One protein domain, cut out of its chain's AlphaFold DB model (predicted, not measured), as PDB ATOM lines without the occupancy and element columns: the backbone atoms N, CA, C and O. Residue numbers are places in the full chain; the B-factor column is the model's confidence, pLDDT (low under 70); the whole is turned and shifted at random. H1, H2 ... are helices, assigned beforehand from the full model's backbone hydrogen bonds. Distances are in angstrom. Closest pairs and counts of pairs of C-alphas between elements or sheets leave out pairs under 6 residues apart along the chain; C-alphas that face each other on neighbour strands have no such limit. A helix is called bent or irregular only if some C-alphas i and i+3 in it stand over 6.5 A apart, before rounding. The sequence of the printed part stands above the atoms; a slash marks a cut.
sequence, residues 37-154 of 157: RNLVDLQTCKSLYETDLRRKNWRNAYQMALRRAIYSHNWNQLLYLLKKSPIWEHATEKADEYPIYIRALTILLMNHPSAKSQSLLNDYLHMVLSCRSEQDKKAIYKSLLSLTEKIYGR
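What this domain is: This is residues 37 to 154 of the 157 residues of the protein "uncharacterized protein LOC116768393" of Danaus plexippus plexippus (UniProt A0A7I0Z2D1). A long helical arm, residues 37 to 58 with the first part of H1, sticks out from a small body of short helices in which H4 is the core, with the end of H1 and H2, H3, H5 and H6 around it. Beyond H4 and H6, away from the arm, H7 runs past the body, and its end, residues 146 to 154, sticks out as well. The printed part has 118 residues with seven named helices, H1 to H7 in order along the chain, and no named strand; its class is all helix. The whole is loose, with a radius of gyration of the C-alphas of 18.8 A, and elongated, spanning 63 by 33 by 32 A.

How they stand to each other: H1, residues 39 to 71, has a kink of 46 degrees near residue 46 and is only just irregular: C-alphas 44 and 47 are 6.6 A apart. H2, residues 75 to 84, forms a helical hairpin with H1; residues 62 to 70 of H1 touch it, the closest C-alphas being those of Ala 69 and Leu 78 at 5.4 A, at a shallow tilt of 26 degrees, opposite ways. H3, residues 87 to 91, is apart from H1 and H2. H4, residues 97 to 111, is the hub, touching five helices. Its residues 97 to 101 touch H3, with the C-alphas of His 90 and Tyr 98 closest at 5.2 A. H2 and H4 touch, closest at the C-alphas of Trp 75 and Leu 108, 6.4 A, and run opposite ways at 35.4 degrees, only just a steep tilt. H1 and H4 only just touch, with 3 pairs of C-alphas within 8 A, the closest Leu 66 and Ala 104 at 7.7 A. H1, H2 and H4 form an up and down bundle, each running against the one before it. H5, residues 113 to 117, and H4 touch only at the corner, with the C-alphas of Leu 109 and Ala 115 closest at 5.3 A. H6, residues 120 to 128, touches H4, with the C-alphas of Leu 109 and Leu 121 closest at 5.3 A, at a steep tilt of 40 degrees. H7, residues 134 to 152, is near H4. Every O i to N i+4 pair is within hydrogen-bond range in H2, H3, H4, H5 and H6, against 27 of 29 in H1 and 12 of 15 in H7.

Where its parts are: H1 begins at C-alpha 39, (14.707, 36.201, -32.822), and measures 46.1 A; H2 measures 14.1 A, H3 6.4 A, H4 21.4 A, H5 6.2 A and H6 12.2 A. H7 measures 28.4 A and ends at C-alpha 152, (-27.220, 24.103, -61.920).

The domain as a whole: The C-alphas farthest apart, those of Leu 39 and Gln 135, are 63.9 A apart. The printed part has no cut, and its six links are tight. The model's mean pLDDT over the printed part is 72.8; residues 37 to 56, 90 to 97, 128 to 132 and 136 to 154 are under 70.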
ATOM      1  N   ARG A  37      15.753  36.544 -40.107       55.19
ATOM      2  CA  ARG A  37      14.956  36.158 -38.934       55.19
ATOM      3  C   ARG A  37      15.617  36.659 -37.650       55.19
ATOM      4  O   ARG A  37      16.409  35.951 -37.041       55.19
ATOM      5  N   ASN A  38      15.265  37.868 -37.231       64.25
ATOM      6  CA  ASN A  38      15.587  38.355 -35.895       64.25
ATOM      7  C   ASN A  38      14.726  37.602 -34.864       64.25
ATOM      8  O   ASN A  38      13.499  37.594 -34.960       64.25
ATOM      9  N   LEU A  39      15.371  36.951 -33.894       60.16
ATOM     10  CA  LEU A  39      14.707  36.201 -32.822       60.16
ATOM     11  C   LEU A  39      13.779  37.089 -31.981       60.16
ATOM     12  O   LEU A  39      12.695  36.642 -31.618       60.16
ATOM     13  N   VAL A  40      14.153  38.351 -31.750       62.09
ATOM     14  CA  VAL A  40      13.345  39.318 -30.986       62.09
ATOM     15  C   VAL A  40      12.094  39.725 -31.768       62.09
ATOM     16  O   VAL A  40      10.998  39.755 -31.210       62.09
ATOM     17  N   ASP A  41      12.225  39.952 -33.080       59.47
ATOM     18  CA  ASP A  41      11.077  40.227 -33.956       59.47
ATOM     19  C   ASP A  41      10.175  38.990 -34.090       59.47
ATOM     20  O   ASP A  41       8.956  39.108 -34.123       59.47
ATOM     21  N   LEU A  42      10.740  37.778 -34.118       61.22
ATOM     22  CA  LEU A  42       9.956  36.539 -34.129       61.22
ATOM     23  C   LEU A  42       9.196  36.325 -32.819       61.22
ATOM     24  O   LEU A  42       8.060  35.863 -32.847       61.22
ATOM     25  N   GLN A  43       9.798  36.644 -31.675       62.56
ATOM     26  CA  GLN A  43       9.152  36.507 -30.370       62.56
ATOM     27  C   GLN A  43       8.060  37.561 -30.156       62.56
ATOM     28  O   GLN A  43       7.016  37.237 -29.596       62.56
ATOM     29  N   THR A  44       8.248  38.782 -30.663       62.19
ATOM     30  CA  THR A  44       7.234  39.851 -30.595       62.19
ATOM     31  C   THR A  44       6.126  39.703 -31.645       62.19
ATOM     32  O   THR A  44       4.971  39.986 -31.338       62.19
ATOM     33  N   CYS A  45       6.416  39.195 -32.849       54.56
ATOM     34  CA  CYS A  45       5.405  38.952 -33.891       54.56
ATOM     35  C   CYS A  45       4.643  37.625 -33.737       54.56
ATOM     36  O   CYS A  45       3.577  37.480 -34.336       54.56
ATOM     37  N   LYS A  46       5.155  36.647 -32.973       54.28
ATOM     38  CA  LYS A  46       4.505  35.332 -32.796       54.28
ATOM     39  C   LYS A  46       3.089  35.437 -32.239       54.28
ATOM     40  O   LYS A  46       2.215  34.735 -32.733       54.28
ATOM     41  N   SER A  47       2.845  36.324 -31.273       58.34
ATOM     42  CA  SER A  47       1.519  36.456 -30.656       58.34
ATOM     43  C   SER A  47       0.458  36.891 -31.669       58.34
ATOM     44  O   SER A  47      -0.591  36.265 -31.736       58.34
ATOM     45  N   LEU A  48       0.757  37.889 -32.505       55.56
ATOM     46  CA  LEU A  48      -0.173  38.429 -33.502       55.56
ATOM     47  C   LEU A  48      -0.311  37.517 -34.732       55.56
ATOM     48  O   LEU A  48      -1.416  37.290 -35.230       55.56
ATOM     49  N   TYR A  49       0.798  36.946 -35.208       55.81
ATOM     50  CA  TYR A  49       0.792  36.080 -36.388       55.81
ATOM     51  C   TYR A  49       0.108  34.732 -36.118       55.81
ATOM     52  O   TYR A  49      -0.661  34.255 -36.956       55.81
ATOM     53  N   GLU A  50       0.329  34.122 -34.947       56.84
ATOM     54  CA  GLU A  50      -0.339  32.868 -34.577       56.84
ATOM     55  C   GLU A  50      -1.838  33.064 -34.332       56.84
ATOM     56  O   GLU A  50      -2.632  32.206 -34.737       56.84
ATOM     57  N   THR A  51      -2.258  34.190 -33.742       60.00
ATOM     58  CA  THR A  51      -3.686  34.507 -33.601       60.00
ATOM     59  C   THR A  51      -4.360  34.690 -34.954       60.00
ATOM     60  O   THR A  51      -5.439  34.136 -35.172       60.00
ATOM     61  N   ASP A  52      -3.708  35.369 -35.899       60.50
ATOM     62  CA  ASP A  52      -4.254  35.579 -37.243       60.50
ATOM     63  C   ASP A  52      -4.350  34.282 -38.050       60.50
ATOM     64  O   ASP A  52      -5.339  34.053 -38.752       60.50
ATOM     65  N   LEU A  53      -3.358  33.397 -37.941       61.47
ATOM     66  CA  LEU A  53      -3.395  32.076 -38.572       61.47
ATOM     67  C   LEU A  53      -4.491  31.192 -37.987       61.47
ATOM     68  O   LEU A  53      -5.258  30.593 -38.744       61.47
ATOM     69  N   ARG A  54      -4.616  31.134 -36.657       62.31
ATOM     70  CA  ARG A  54      -5.702  30.393 -35.999       62.31
ATOM     71  C   ARG A  54      -7.068  30.936 -36.405       62.31
ATOM     72  O   ARG A  54      -7.960  30.147 -36.712       62.31
ATOM     73  N   ARG A  55      -7.215  32.260 -36.490       65.38
ATOM     74  CA  ARG A  55      -8.450  32.919 -36.934       65.38
ATOM     75  C   ARG A  55      -8.792  32.566 -38.380       65.38
ATOM     76  O   ARG A  55      -9.924  32.176 -38.655       65.38
ATOM     77  N   LYS A  56      -7.821  32.622 -39.298       68.75
ATOM     78  CA  LYS A  56      -8.009  32.219 -40.705       68.75
ATOM     79  C   LYS A  56      -8.374  30.738 -40.837       68.75
ATOM     80  O   LYS A  56      -9.290  30.401 -41.585       68.75
ATOM     81  N   ASN A  57      -7.719  29.865 -40.075       72.88
ATOM     82  CA  ASN A  57      -8.000  28.428 -40.085       72.88
ATOM     83  C   ASN A  57      -9.404  28.114 -39.550       72.88
ATOM     84  O   ASN A  57     -10.122  27.317 -40.154       72.88
ATOM     85  N   TRP A  58      -9.823  28.778 -38.466       76.62
ATOM     86  CA  TRP A  58     -11.183  28.668 -37.933       76.62
ATOM     87  C   TRP A  58     -12.233  29.091 -38.964       76.62
ATOM     88  O   TRP A  58     -13.201  28.365 -39.177       76.62
ATOM     89  N   ARG A  59     -12.019  30.212 -39.665       74.62
ATOM     90  CA  ARG A  59     -12.947  30.680 -40.707       74.62
ATOM     91  C   ARG A  59     -13.076  29.697 -41.864       74.62
ATOM     92  O   ARG A  59     -14.188  29.398 -42.289       74.62
ATOM     93  N   ASN A  60     -11.959  29.154 -42.344       79.69
ATOM     94  CA  ASN A  60     -11.984  28.154 -43.412       79.69
ATOM     95  C   ASN A  60     -12.733  26.888 -42.968       79.69
ATOM     96  O   ASN A  60     -13.594  26.388 -43.694       79.69
ATOM     97  N   ALA A  61     -12.470  26.410 -41.748       83.38
ATOM     98  CA  ALA A  61     -13.179  25.272 -41.171       83.38
ATOM     99  C   ALA A  61     -14.685  25.546 -41.017       83.38
ATOM    100  O   ALA A  61     -15.502  24.687 -41.354       83.38
ATOM    101  N   TYR A  62     -15.057  26.751 -40.579       85.00
ATOM    102  CA  TYR A  62     -16.444  27.195 -40.468       85.00
ATOM    103  C   TYR A  62     -17.156  27.183 -41.825       85.00
ATOM    104  O   TYR A  62     -18.206  26.559 -41.964       85.00
ATOM    105  N   GLN A  63     -16.562  27.794 -42.853       82.94
ATOM    106  CA  GLN A  63     -17.144  27.818 -44.197       82.94
ATOM    107  C   GLN A  63     -17.307  26.409 -44.779       82.94
ATOM    108  O   GLN A  63     -18.333  26.105 -45.390       82.94
ATOM    109  N   MET A  64     -16.325  25.527 -44.571       85.44
ATOM    110  CA  MET A  64     -16.422  24.128 -44.989       85.44
ATOM    111  C   MET A  64     -17.538  23.384 -44.253       85.44
ATOM    112  O   MET A  64     -18.308  22.663 -44.889       85.44
ATOM    113  N   ALA A  65     -17.654  23.561 -42.935       87.00
ATOM    114  CA  ALA A  65     -18.708  22.948 -42.133       87.00
ATOM    115  C   ALA A  65     -20.100  23.431 -42.565       87.00
ATOM    116  O   ALA A  65     -21.021  22.628 -42.690       87.00
ATOM    117  N   LEU A  66     -20.229  24.720 -42.867       87.94
ATOM    118  CA  LEU A  66     -21.472  25.350 -43.295       87.94
ATOM    119  C   LEU A  66     -21.909  24.855 -44.681       87.94
ATOM    120  O   LEU A  66     -23.059  24.455 -44.855       87.94
ATOM    121  N   ARG A  67     -20.979  24.753 -45.641       85.12
ATOM    122  CA  ARG A  67     -21.250  24.118 -46.946       85.12
ATOM    123  C   ARG A  67     -21.666  22.657 -46.782       85.12
ATOM    124  O   ARG A  67     -22.668  22.249 -47.356       85.12
ATOM    125  N   ARG A  68     -20.941  21.877 -45.972       89.38
ATOM    126  CA  ARG A  68     -21.279  20.469 -45.700       89.38
ATOM    127  C   ARG A  68     -22.670  20.325 -45.089       89.38
ATOM    128  O   ARG A  68     -23.418  19.461 -45.530       89.38
ATOM    129  N   ALA A  69     -23.034  21.172 -44.129       89.31
ATOM    130  CA  ALA A  69     -24.359  21.159 -43.514       89.31
ATOM    131  C   ALA A  69     -25.470  21.468 -44.535       89.31
ATOM    132  O   ALA A  69     -26.491  20.786 -44.542       89.31
ATOM    133  N   ILE A  70     -25.247  22.428 -45.444       88.00
ATOM    134  CA  ILE A  70     -26.192  22.740 -46.529       88.00
ATOM    135  C   ILE A  70     -26.356  21.549 -47.481       88.00
ATOM    136  O   ILE A  70     -27.482  21.134 -47.737       88.00
ATOM    137  N   TYR A  71     -25.254  20.985 -47.986       88.00
ATOM    138  CA  TYR A  71     -25.307  19.888 -48.963       88.00
ATOM    139  C   TYR A  71     -25.801  18.562 -48.373       88.00
ATOM    140  O   TYR A  71     -26.381  17.759 -49.090       88.00
ATOM    141  N   SER A  72     -25.599  18.334 -47.075       90.44
ATOM    142  CA  SER A  72     -26.151  17.171 -46.361       90.44
ATOM    143  C   SER A  72     -27.578  17.392 -45.850       90.44
ATOM    144  O   SER A  72     -28.118  16.519 -45.177       90.44
ATOM    145  N   HIS A  73     -28.182  18.553 -46.134       88.06
ATOM    146  CA  HIS A  73     -29.501  18.948 -45.633       88.06
ATOM    147  C   HIS A  73     -29.645  18.850 -44.101       88.06
ATOM    148  O   HIS A  73     -30.745  18.678 -43.571       88.06
ATOM    149  N   ASN A  74     -28.541  18.996 -43.361       91.25
ATOM    150  CA  ASN A  74     -28.548  18.982 -41.903       91.25
ATOM    151  C   ASN A  74     -28.815  20.390 -41.353       91.25
ATOM    152  O   ASN A  74     -27.903  21.146 -41.001       91.25
ATOM    153  N   TRP A  75     -30.096  20.750 -41.280       90.06
ATOM    154  CA  TRP A  75     -30.532  22.093 -40.891       90.06
ATOM    155  C   TRP A  75     -30.250  22.427 -39.422       90.06
ATOM    156  O   TRP A  75     -29.940  23.574 -39.111       90.06
ATOM    157  N   ASN A  76     -30.284  21.434 -38.530       89.88
ATOM    158  CA  ASN A  76     -29.952  21.621 -37.114       89.88
ATOM    159  C   ASN A  76     -28.471  21.973 -36.937       89.88
ATOM    160  O   ASN A  76     -28.118  22.877 -36.178       89.88
ATOM    161  N   GLN A  77     -27.596  21.295 -37.687       89.94
ATOM    162  CA  GLN A  77     -26.172  21.611 -37.709       89.94
ATOM    163  C   GLN A  77     -25.915  22.994 -38.316       89.94
ATOM    164  O   GLN A  77     -25.097  23.747 -37.790       89.94
ATOM    165  N   LEU A  78     -26.633  23.356 -39.382       89.75
ATOM    166  CA  LEU A  78     -26.541  24.687 -39.984       89.75
ATOM    167  C   LEU A  78     -26.969  25.790 -38.999       89.75
ATOM    168  O   LEU A  78     -26.265  26.787 -38.865       89.75
ATOM    169  N   LEU A  79     -28.066  25.587 -38.263       90.31
ATOM    170  CA  LEU A  79     -28.529  26.502 -37.216       90.31
ATOM    171  C   LEU A  79     -27.485  26.666 -36.105       90.31
ATOM    172  O   LEU A  79     -27.190  27.788 -35.694       90.31
ATOM    173  N   TYR A  80     -26.897  25.561 -35.639       92.00
ATOM    174  CA  TYR A  80     -25.836  25.600 -34.633       92.00
ATOM    175  C   TYR A  80     -24.624  26.411 -35.107       92.00
ATOM    176  O   TYR A  80     -24.106  27.242 -34.360       92.00
ATOM    177  N   LEU A  81     -24.194  26.205 -36.356       88.75
ATOM    178  CA  LEU A  81     -23.071  26.934 -36.945       88.75
ATOM    179  C   LEU A  81     -23.364  28.436 -37.033       88.75
ATOM    180  O   LEU A  81     -22.555  29.228 -36.554       88.75
ATOM    181  N   LEU A  82     -24.530  28.821 -37.556       87.00
ATOM    182  CA  LEU A  82     -24.929  30.230 -37.659       87.00
ATOM    183  C   LEU A  82     -25.043  30.902 -36.283       87.00
ATOM    184  O   LEU A  82     -24.639  32.048 -36.124       87.00
ATOM    185  N   LYS A  83     -25.516  30.181 -35.260       87.50
ATOM    186  CA  LYS A  83     -25.564  30.694 -33.882       87.50
ATOM    187  C   LYS A  83     -24.168  30.895 -33.282       87.50
ATOM    188  O   LYS A  83     -23.971  31.815 -32.494       87.50
ATOM    189  N   LYS A  84     -23.216  30.023 -33.622       86.00
ATOM    190  CA  LYS A  84     -21.842  30.071 -33.103       86.00
ATOM    191  C   LYS A  84     -21.008  31.200 -33.721       86.00
ATOM    192  O   LYS A  84     -20.071  31.648 -33.075       86.00
ATOM    193  N   SER A  85     -21.336  31.623 -34.941       81.50
ATOM    194  CA  SER A  85     -20.632  32.674 -35.688       81.50
ATOM    195  C   SER A  85     -21.622  33.771 -36.092       81.50
ATOM    196  O   SER A  85     -22.104  33.777 -37.221       81.50
ATOM    197  N   PRO A  86     -22.004  34.654 -35.164       76.88
ATOM    198  CA  PRO A  86     -23.062  35.638 -35.369       76.88
ATOM    199  C   PRO A  86     -22.709  36.736 -36.390       76.88
ATOM    200  O   PRO A  86     -21.547  37.004 -36.687       76.88
ATOM    201  N   ILE A  87     -23.740  37.429 -36.896       73.56
ATOM    202  CA  ILE A  87     -23.651  38.413 -37.997       73.56
ATOM    203  C   ILE A  87     -22.562  39.475 -37.787       73.56
ATOM    204  O   ILE A  87     -21.879  39.844 -38.742       73.56
ATOM    205  N   TRP A  88     -22.390  39.972 -36.558       71.75
ATOM    206  CA  TRP A  88     -21.435  41.046 -36.270       71.75
ATOM    207  C   TRP A  88     -19.981  40.644 -36.531       71.75
ATOM    208  O   TRP A  88     -19.187  41.498 -36.914       71.75
ATOM    209  N   GLU A  89     -19.637  39.358 -36.419       70.88
ATOM    210  CA  GLU A  89     -18.286  38.865 -36.724       70.88
ATOM    211  C   GLU A  89     -17.966  38.945 -38.224       70.88
ATOM    212  O   GLU A  89     -16.811  39.120 -38.613       70.88
ATOM    213  N   HIS A  90     -18.992  38.878 -39.075       68.88
ATOM    214  CA  HIS A  90     -18.858  38.932 -40.532       68.88
ATOM    215  C   HIS A  90     -18.995  40.349 -41.104       68.88
ATOM    216  O   HIS A  90     -18.587  40.586 -42.240       68.88
ATOM    217  N   ALA A  91     -19.542  41.294 -40.336       62.75
ATOM    218  CA  ALA A  91     -19.730  42.678 -40.768       62.75
ATOM    219  C   ALA A  91     -18.413  43.475 -40.805       62.75
ATOM    220  O   ALA A  91     -18.245  44.366 -41.633       62.75
ATOM    221  N   THR A  92     -17.465  43.150 -39.924       60.38
ATOM    222  CA  THR A  92     -16.236  43.932 -39.722       60.38
ATOM    223  C   THR A  92     -15.057  43.524 -40.604       60.38
ATOM    224  O   THR A  92     -14.132  44.315 -40.757       60.38
ATOM    225  N   GLU A  93     -15.026  42.302 -41.149       57.94
ATOM    226  CA  GLU A  93     -13.736  41.686 -41.512       57.94
ATOM    227  C   GLU A  93     -13.521  41.244 -42.961       57.94
ATOM    228  O   GLU A  93     -12.428  40.750 -43.236       57.94
ATOM    229  N   LYS A  94     -14.483  41.437 -43.874       58.28
ATOM    230  CA  LYS A  94     -14.333  41.412 -45.351       58.28
ATOM    231  C   LYS A  94     -15.714  41.455 -46.006       58.28
ATOM    232  O   LYS A  94     -16.602  40.710 -45.602       58.28
ATOM    233  N   ALA A  95     -15.856  42.240 -47.075       56.62
ATOM    234  CA  ALA A  95     -17.099  42.347 -47.847       56.62
ATOM    235  C   ALA A  95     -17.608  40.997 -48.402       56.62
ATOM    236  O   ALA A  95     -18.806  40.841 -48.612       56.62
ATOM    237  N   ASP A  96     -16.727  40.009 -48.579       64.44
ATOM    238  CA  ASP A  96     -17.066  38.726 -49.210       64.44
ATOM    239  C   ASP A  96     -17.706  37.699 -48.259       64.44
ATOM    240  O   ASP A  96     -18.382  36.772 -48.710       64.44
ATOM    241  N   GLU A  97     -17.519  37.828 -46.941       68.12
ATOM    242  CA  GLU A  97     -18.006  36.833 -45.968       68.12
ATOM    243  C   GLU A  97     -19.466  37.081 -45.560       68.12
ATOM    244  O   GLU A  97     -20.236  36.136 -45.357       68.12
ATOM    245  N   TYR A  98     -19.875  38.349 -45.507       72.81
ATOM    246  CA  TYR A  98     -21.236  38.750 -45.157       72.81
ATOM    247  C   TYR A  98     -22.307  38.168 -46.109       72.81
ATOM    248  O   TYR A  98     -23.264  37.556 -45.621       72.81
ATOM    249  N   PRO A  99     -22.153  38.222 -47.450       76.38
ATOM    250  CA  PRO A  99     -23.093  37.592 -48.377       76.38
ATOM    251  C   PRO A  99     -23.234  36.080 -48.176       76.38
ATOM    252  O   PRO A  99     -24.325  35.536 -48.353       76.38
ATOM    253  N   ILE A 100     -22.156  35.387 -47.793       78.69
ATOM    254  CA  ILE A 100     -22.172  33.936 -47.550       78.69
ATOM    255  C   ILE A 100     -23.023  33.621 -46.320       78.69
ATOM    256  O   ILE A 100     -23.847  32.705 -46.370       78.69
ATOM    257  N   TYR A 101     -22.856  34.394 -45.245       81.81
ATOM    258  CA  TYR A 101     -23.657  34.246 -44.033       81.81
ATOM    259  C   TYR A 101     -25.145  34.482 -44.317       81.81
ATOM    260  O   TYR A 101     -25.978  33.632 -43.999       81.81
ATOM    261  N   ILE A 102     -25.479  35.596 -44.978       80.75
ATOM    262  CA  ILE A 102     -26.867  35.933 -45.322       80.75
ATOM    263  C   ILE A 102     -27.479  34.849 -46.206       80.75
ATOM    264  O   ILE A 102     -28.597  34.408 -45.961       80.75
ATOM    265  N   ARG A 103     -26.732  34.343 -47.190       81.81
ATOM    266  CA  ARG A 103     -27.199  33.253 -48.049       81.81
ATOM    267  C   ARG A 103     -27.475  31.973 -47.261       81.81
ATOM    268  O   ARG A 103     -28.488  31.324 -47.506       81.81
ATOM    269  N   ALA A 104     -26.601  31.609 -46.330       85.25
ATOM    270  CA  ALA A 104     -26.787  30.436 -45.484       85.25
ATOM    271  C   ALA A 104     -27.999  30.579 -44.554       85.25
ATOM    272  O   ALA A 104     -28.769  29.630 -44.413       85.25
ATOM    273  N   LEU A 105     -28.207  31.773 -43.991       85.62
ATOM    274  CA  LEU A 105     -29.390  32.101 -43.200       85.62
ATOM    275  C   LEU A 105     -30.670  31.986 -44.037       85.62
ATOM    276  O   LEU A 105     -31.616  31.328 -43.617       85.62
ATOM    277  N   THR A 106     -30.684  32.547 -45.247       84.94
ATOM    278  CA  THR A 106     -31.827  32.431 -46.161       84.94
ATOM    279  C   THR A 106     -32.118  30.971 -46.502       84.94
ATOM    280  O   THR A 106     -33.267  30.548 -46.422       84.94
ATOM    281  N   ILE A 107     -31.093  30.170 -46.814       86.00
ATOM    282  CA  ILE A 107     -31.250  28.731 -47.085       86.00
ATOM    283  C   ILE A 107     -31.825  28.001 -45.865       86.00
ATOM    284  O   ILE A 107     -32.690  27.141 -46.033       86.00
ATOM    285  N   LEU A 108     -31.378  28.338 -44.652       87.94
ATOM    286  CA  LEU A 108     -31.918  27.762 -43.424       87.94
ATOM    287  C   LEU A 108     -33.402  28.112 -43.263       87.94
ATOM    288  O   LEU A 108     -34.217  27.212 -43.071       87.94
ATOM    289  N   LEU A 109     -33.760  29.393 -43.379       86.62
ATOM    290  CA  LEU A 109     -35.142  29.862 -43.248       86.62
ATOM    291  C   LEU A 109     -36.058  29.258 -44.319       86.62
ATOM    292  O   LEU A 109     -37.203  28.917 -44.036       86.62
ATOM    293  N   MET A 110     -35.536  29.070 -45.532       84.75
ATOM    294  CA  MET A 110     -36.251  28.431 -46.630       84.75
ATOM    295  C   MET A 110     -36.509  26.946 -46.408       84.75
ATOM    296  O   MET A 110     -37.471  26.446 -46.976       84.75
ATOM    297  N   ASN A 111     -35.655  26.219 -45.678       84.31
ATOM    298  CA  ASN A 111     -35.658  24.750 -45.689       84.31
ATOM    299  C   ASN A 111     -35.940  24.091 -44.337       84.31
ATOM    300  O   ASN A 111     -36.484  22.986 -44.320       84.31
ATOM    301  N   HIS A 112     -35.621  24.743 -43.217       88.56
ATOM    302  CA  HIS A 112     -35.831  24.176 -41.889       88.56
ATOM    303  C   HIS A 112     -37.339  24.010 -41.604       88.56
ATOM    304  O   HIS A 112     -38.093  24.975 -41.759       88.56
ATOM    305  N   PRO A 113     -37.807  22.832 -41.144       86.62
ATOM    306  CA  PRO A 113     -39.237  22.539 -40.993       86.62
ATOM    307  C   PRO A 113     -39.946  23.517 -40.048       86.62
ATOM    308  O   PRO A 113     -41.001  24.050 -40.388       86.62
ATOM    309  N   SER A 114     -39.327  23.846 -38.909       87.81
ATOM    310  CA  SER A 114     -39.884  24.834 -37.975       87.81
ATOM    311  C   SER A 114     -39.926  26.245 -38.569       87.81
ATOM    312  O   SER A 114     -40.920  26.945 -38.395       87.81
ATOM    313  N   ALA A 115     -38.901  26.646 -39.333       84.44
ATOM    314  CA  ALA A 115     -38.853  27.975 -39.936       84.44
ATOM    315  C   ALA A 115     -39.909  28.135 -41.036       84.44
ATOM    316  O   ALA A 115     -40.548  29.180 -41.119       84.44
ATOM    317  N   LYS A 116     -40.147  27.072 -41.820       83.81
ATOM    318  CA  LYS A 116     -41.249  27.005 -42.788       83.81
ATOM    319  C   LYS A 116     -42.609  27.123 -42.108       83.81
ATOM    320  O   LYS A 116     -43.422  27.926 -42.545       83.81
ATOM    321  N   SER A 117     -42.843  26.353 -41.042       82.69
ATOM    322  CA  SER A 117     -44.134  26.355 -40.335       82.69
ATOM    323  C   SER A 117     -44.483  27.717 -39.733       82.69
ATOM    324  O   SER A 117     -45.644  28.106 -39.711       82.69
ATOM    325  N   GLN A 118     -43.464  28.454 -39.294       86.12
ATOM    326  CA  GLN A 118     -43.599  29.788 -38.716       86.12
ATOM    327  C   GLN A 118     -43.477  30.900 -39.762       86.12
ATOM    328  O   GLN A 118     -43.543  32.067 -39.411       86.12
ATOM    329  N   SER A 119     -43.281  30.564 -41.043       83.44
ATOM    330  CA  SER A 119     -43.117  31.537 -42.124       83.44
ATOM    331  C   SER A 119     -42.017  32.591 -41.859       83.44
ATOM    332  O   SER A 119     -42.080  33.705 -42.383       83.44
ATOM    333  N   LEU A 120     -40.961  32.222 -41.118       83.19
ATOM    334  CA  LEU A 120     -39.921  33.144 -40.628       83.19
ATOM    335  C   LEU A 120     -39.153  33.862 -41.741       83.19
ATOM    336  O   LEU A 120     -38.604  34.939 -41.529       83.19
ATOM    337  N   LEU A 121     -39.080  33.265 -42.933       82.00
ATOM    338  CA  LEU A 121     -38.471  33.920 -44.087       82.00
ATOM    339  C   LEU A 121     -39.257  35.165 -44.508       82.00
ATOM    340  O   LEU A 121     -38.647  36.178 -44.843       82.00
ATOM    341  N   ASN A 122     -40.589  35.097 -44.471       79.75
ATOM    342  CA  ASN A 122     -41.423  36.255 -44.762       79.75
ATOM    343  C   ASN A 122     -41.203  37.317 -43.692       79.75
ATOM    344  O   ASN A 122     -40.928  38.454 -44.052       79.75
ATOM    345  N   ASP A 123     -41.204  36.953 -42.411       81.00
ATOM    346  CA  ASP A 123     -40.961  37.904 -41.317       81.00
ATOM    347  C   ASP A 123     -39.592  38.585 -41.439       81.00
ATOM    348  O   ASP A 123     -39.479  39.807 -41.331       81.00
ATOM    349  N   TYR A 124     -38.551  37.810 -41.749       78.94
ATOM    350  CA  TYR A 124     -37.207  38.329 -41.993       78.94
ATOM    351  C   TYR A 124     -37.183  39.312 -43.171       78.94
ATOM    352  O   TYR A 124     -36.619  40.403 -43.071       78.94
ATOM    353  N   LEU A 125     -37.830  38.969 -44.285       73.88
ATOM    354  CA  LEU A 125     -37.915  39.855 -45.444       73.88
ATOM    355  C   LEU A 125     -38.794  41.076 -45.176       73.88
ATOM    356  O   LEU A 125     -38.456  42.154 -45.644       73.88
ATOM    357  N   HIS A 126     -39.876  40.957 -44.413       74.25
ATOM    358  CA  HIS A 126     -40.692  42.094 -43.991       74.25
ATOM    359  C   HIS A 126     -39.898  43.047 -43.099       74.25
ATOM    360  O   HIS A 126     -40.071  44.254 -43.223       74.25
ATOM    361  N   MET A 127     -38.993  42.534 -42.266       74.12
ATOM    362  CA  MET A 127     -38.111  43.348 -41.430       74.12
ATOM    363  C   MET A 127     -37.036  44.072 -42.252       74.12
ATOM    364  O   MET A 127     -36.793  45.258 -42.042       74.12
ATOM    365  N   VAL A 128     -36.419  43.383 -43.217       69.31
ATOM    366  CA  VAL A 128     -35.323  43.929 -44.045       69.31
ATOM    367  C   VAL A 128     -35.833  44.796 -45.203       69.31
ATOM    368  O   VAL A 128     -35.187  45.764 -45.598       69.31
ATOM    369  N   LEU A 129     -36.994  44.461 -45.762       66.38
ATOM    370  CA  LEU A 129     -37.629  45.114 -46.911       66.38
ATOM    371  C   LEU A 129     -38.913  45.848 -46.501       66.38
ATOM    372  O   LEU A 129     -39.804  46.025 -47.332       66.38
ATOM    373  N   SER A 130     -39.033  46.267 -45.240       64.31
ATOM    374  CA  SER A 130     -40.209  46.972 -44.704       64.31
ATOM    375  C   SER A 130     -40.612  48.175 -45.561       64.31
ATOM    376  O   SER A 130     -41.796  48.396 -45.794       64.31
ATOM    377  N   CYS A 131     -39.626  48.883 -46.115       66.94
ATOM    378  CA  CYS A 131     -39.817  50.054 -46.972       66.94
ATOM    379  C   CYS A 131     -40.115  49.735 -48.453       66.94
ATOM    380  O   CYS A 131     -40.161  50.653 -49.270       66.94
ATOM    381  N   ARG A 132     -40.240  48.460 -48.847       64.44
ATOM    382  CA  ARG A 132     -40.433  48.033 -50.248       64.44
ATOM    383  C   ARG A 132     -41.866  47.572 -50.490       64.44
ATOM    384  O   ARG A 132     -42.511  47.027 -49.595       64.44
ATOM    385  N   SER A 133     -42.344  47.740 -51.722       73.94
ATOM    386  CA  SER A 133     -43.676  47.275 -52.117       73.94
ATOM    387  C   SER A 133     -43.764  45.739 -52.096       73.94
ATOM    388  O   SER A 133     -42.769  45.039 -52.299       73.94
ATOM    389  N   GLU A 134     -44.962  45.184 -51.892       71.31
ATOM    390  CA  GLU A 134     -45.184  43.727 -51.942       71.31
ATOM    391  C   GLU A 134     -44.820  43.110 -53.305       71.31
ATOM    392  O   GLU A 134     -44.421  41.947 -53.391       71.31
ATOM    393  N   GLN A 135     -44.908  43.891 -54.384       73.88
ATOM    394  CA  GLN A 135     -44.489  43.470 -55.722       73.88
ATOM    395  C   GLN A 135     -42.964  43.317 -55.812       73.88
ATOM    396  O   GLN A 135     -42.484  42.300 -56.321       73.88
ATOM    397  N   ASP A 136     -42.204  44.252 -55.237       66.38
ATOM    398  CA  ASP A 136     -40.740  44.175 -55.185       66.38
ATOM    399  C   ASP A 136     -40.267  42.993 -54.337       66.38
ATOM    400  O   ASP A 136     -39.353  42.263 -54.725       66.38
ATOM    401  N   LYS A 137     -40.926  42.756 -53.196       67.69
ATOM    402  CA  LYS A 137     -40.635  41.602 -52.334       67.69
ATOM    403  C   LYS A 137     -40.820  40.293 -53.094       67.69
ATOM    404  O   LYS A 137     -39.928  39.448 -53.056       67.69
ATOM    405  N   LYS A 138     -41.909  40.146 -53.858       69.88
ATOM    406  CA  LYS A 138     -42.157  38.969 -54.714       69.88
ATOM    407  C   LYS A 138     -41.105  38.805 -55.815       69.88
ATOM    408  O   LYS A 138     -40.678  37.679 -56.076       69.88
ATOM    409  N   ALA A 139     -40.653  39.892 -56.440       67.69
ATOM    410  CA  ALA A 139     -39.600  39.851 -57.460       67.69
ATOM    411  C   ALA A 139     -38.238  39.430 -56.880       67.69
ATOM    412  O   ALA A 139     -37.526  38.612 -57.476       67.69
ATOM    413  N   ILE A 140     -37.898  39.928 -55.689       68.75
ATOM    414  CA  ILE A 140     -36.700  39.520 -54.944       68.75
ATOM    415  C   ILE A 140     -36.808  38.045 -54.545       68.75
ATOM    416  O   ILE A 140     -35.855  37.293 -54.743       68.75
ATOM    417  N   TYR A 141     -37.979  37.605 -54.077       67.06
ATOM    418  CA  TYR A 141     -38.252  36.206 -53.745       67.06
ATOM    419  C   TYR A 141     -38.015  35.297 -54.955       67.06
ATOM    420  O   TYR A 141     -37.248  34.340 -54.885       67.06
ATOM    421  N   LYS A 142     -38.584  35.652 -56.110       65.88
ATOM    422  CA  LYS A 142     -38.391  34.926 -57.373       65.88
ATOM    423  C   LYS A 142     -36.923  34.908 -57.817       65.88
ATOM    424  O   LYS A 142     -36.451  33.905 -58.346       65.88
ATOM    425  N   SER A 143     -36.182  35.986 -57.575       63.62
ATOM    426  CA  SER A 143     -34.751  36.070 -57.903       63.62
ATOM    427  C   SER A 143     -33.888  35.207 -56.976       63.62
ATOM    428  O   SER A 143     -32.981  34.522 -57.442       63.62
ATOM    429  N   LEU A 144     -34.195  35.181 -55.677       63.78
ATOM    430  CA  LEU A 144     -33.536  34.323 -54.686       63.78
ATOM    431  C   LEU A 144     -33.832  32.835 -54.918       63.78
ATOM    432  O   LEU A 144     -32.926  32.014 -54.799       63.78
ATOM    433  N   LEU A 145     -35.065  32.496 -55.300       61.62
ATOM    434  CA  LEU A 145     -35.472  31.128 -55.628       61.62
ATOM    435  C   LEU A 145     -34.908  30.634 -56.971       61.62
ATOM    436  O   LEU A 145     -34.572  29.464 -57.093       61.62
ATOM    437  N   SER A 146     -34.762  31.505 -57.974       56.78
ATOM    438  CA  SER A 146     -34.177  31.140 -59.283       56.78
ATOM    439  C   SER A 146     -32.643  31.143 -59.300       56.78
ATOM    440  O   SER A 146     -32.019  30.640 -60.237       56.78
ATOM    441  N   LEU A 147     -31.997  31.667 -58.254       53.16
ATOM    442  CA  LEU A 147     -30.540  31.629 -58.103       53.16
ATOM    443  C   LEU A 147     -30.002  30.199 -57.958       53.16
ATOM    444  O   LEU A 147     -28.866  29.948 -58.354       53.16
ATOM    445  N   THR A 148     -30.787  29.255 -57.431       47.66
ATOM    446  CA  THR A 148     -30.404  27.835 -57.421       47.66
ATOM    447  C   THR A 148     -30.391  27.244 -58.829       47.66
ATOM    448  O   THR A 148     -29.428  26.569 -59.180       47.66
ATOM    449  N   GLU A 149     -31.371  27.562 -59.676       45.34
ATOM    450  CA  GLU A 149     -31.448  27.054 -61.056       45.34
ATOM    451  C   GLU A 149     -30.323  27.601 -61.944       45.34
ATOM    452  O   GLU A 149     -29.697  26.845 -62.684       45.34
ATOM    453  N   LYS A 150     -29.967  28.886 -61.802       44.44
ATOM    454  CA  LYS A 150     -28.836  29.495 -62.535       44.44
ATOM    455  C   LYS A 150     -27.466  28.896 -62.192       44.44
ATOM    456  O   LYS A 150     -26.521  29.076 -62.953       44.44
ATOM    457  N   ILE A 151     -27.337  28.220 -61.050       43.75
ATOM    458  CA  ILE A 151     -26.095  27.549 -60.640       43.75
ATOM    459  C   ILE A 151     -26.030  26.129 -61.206       43.75
ATOM    460  O   ILE A 151     -24.955  25.699 -61.608       43.75
ATOM    461  N   TYR A 152     -27.161  25.426 -61.290       46.22
ATOM    462  CA  TYR A 152     -27.220  24.103 -61.920       46.22
ATOM    463  C   TYR A 152     -27.198  24.171 -63.454       46.22
ATOM    464  O   TYR A 152     -26.625  23.291 -64.088       46.22
ATOM    465  N   GLY A 153     -27.734  25.236 -64.057       40.31
ATOM    466  CA  GLY A 153     -27.742  25.426 -65.510       40.31
ATOM    467  C   GLY A 153     -26.397  25.822 -66.133       40.31
ATOM    468  O   GLY A 153     -26.310  25.893 -67.349       40.31
ATOM    469  N   ARG A 154     -25.347  26.083 -65.337       42.69
ATOM    470  CA  ARG A 154     -24.022  26.493 -65.848       42.69
ATOM    471  C   ARG A 154     -23.029  25.332 -66.019       42.69
ATOM    472  O   ARG A 154     -21.879  25.583 -66.348       42.69
TER     473      ARG A 154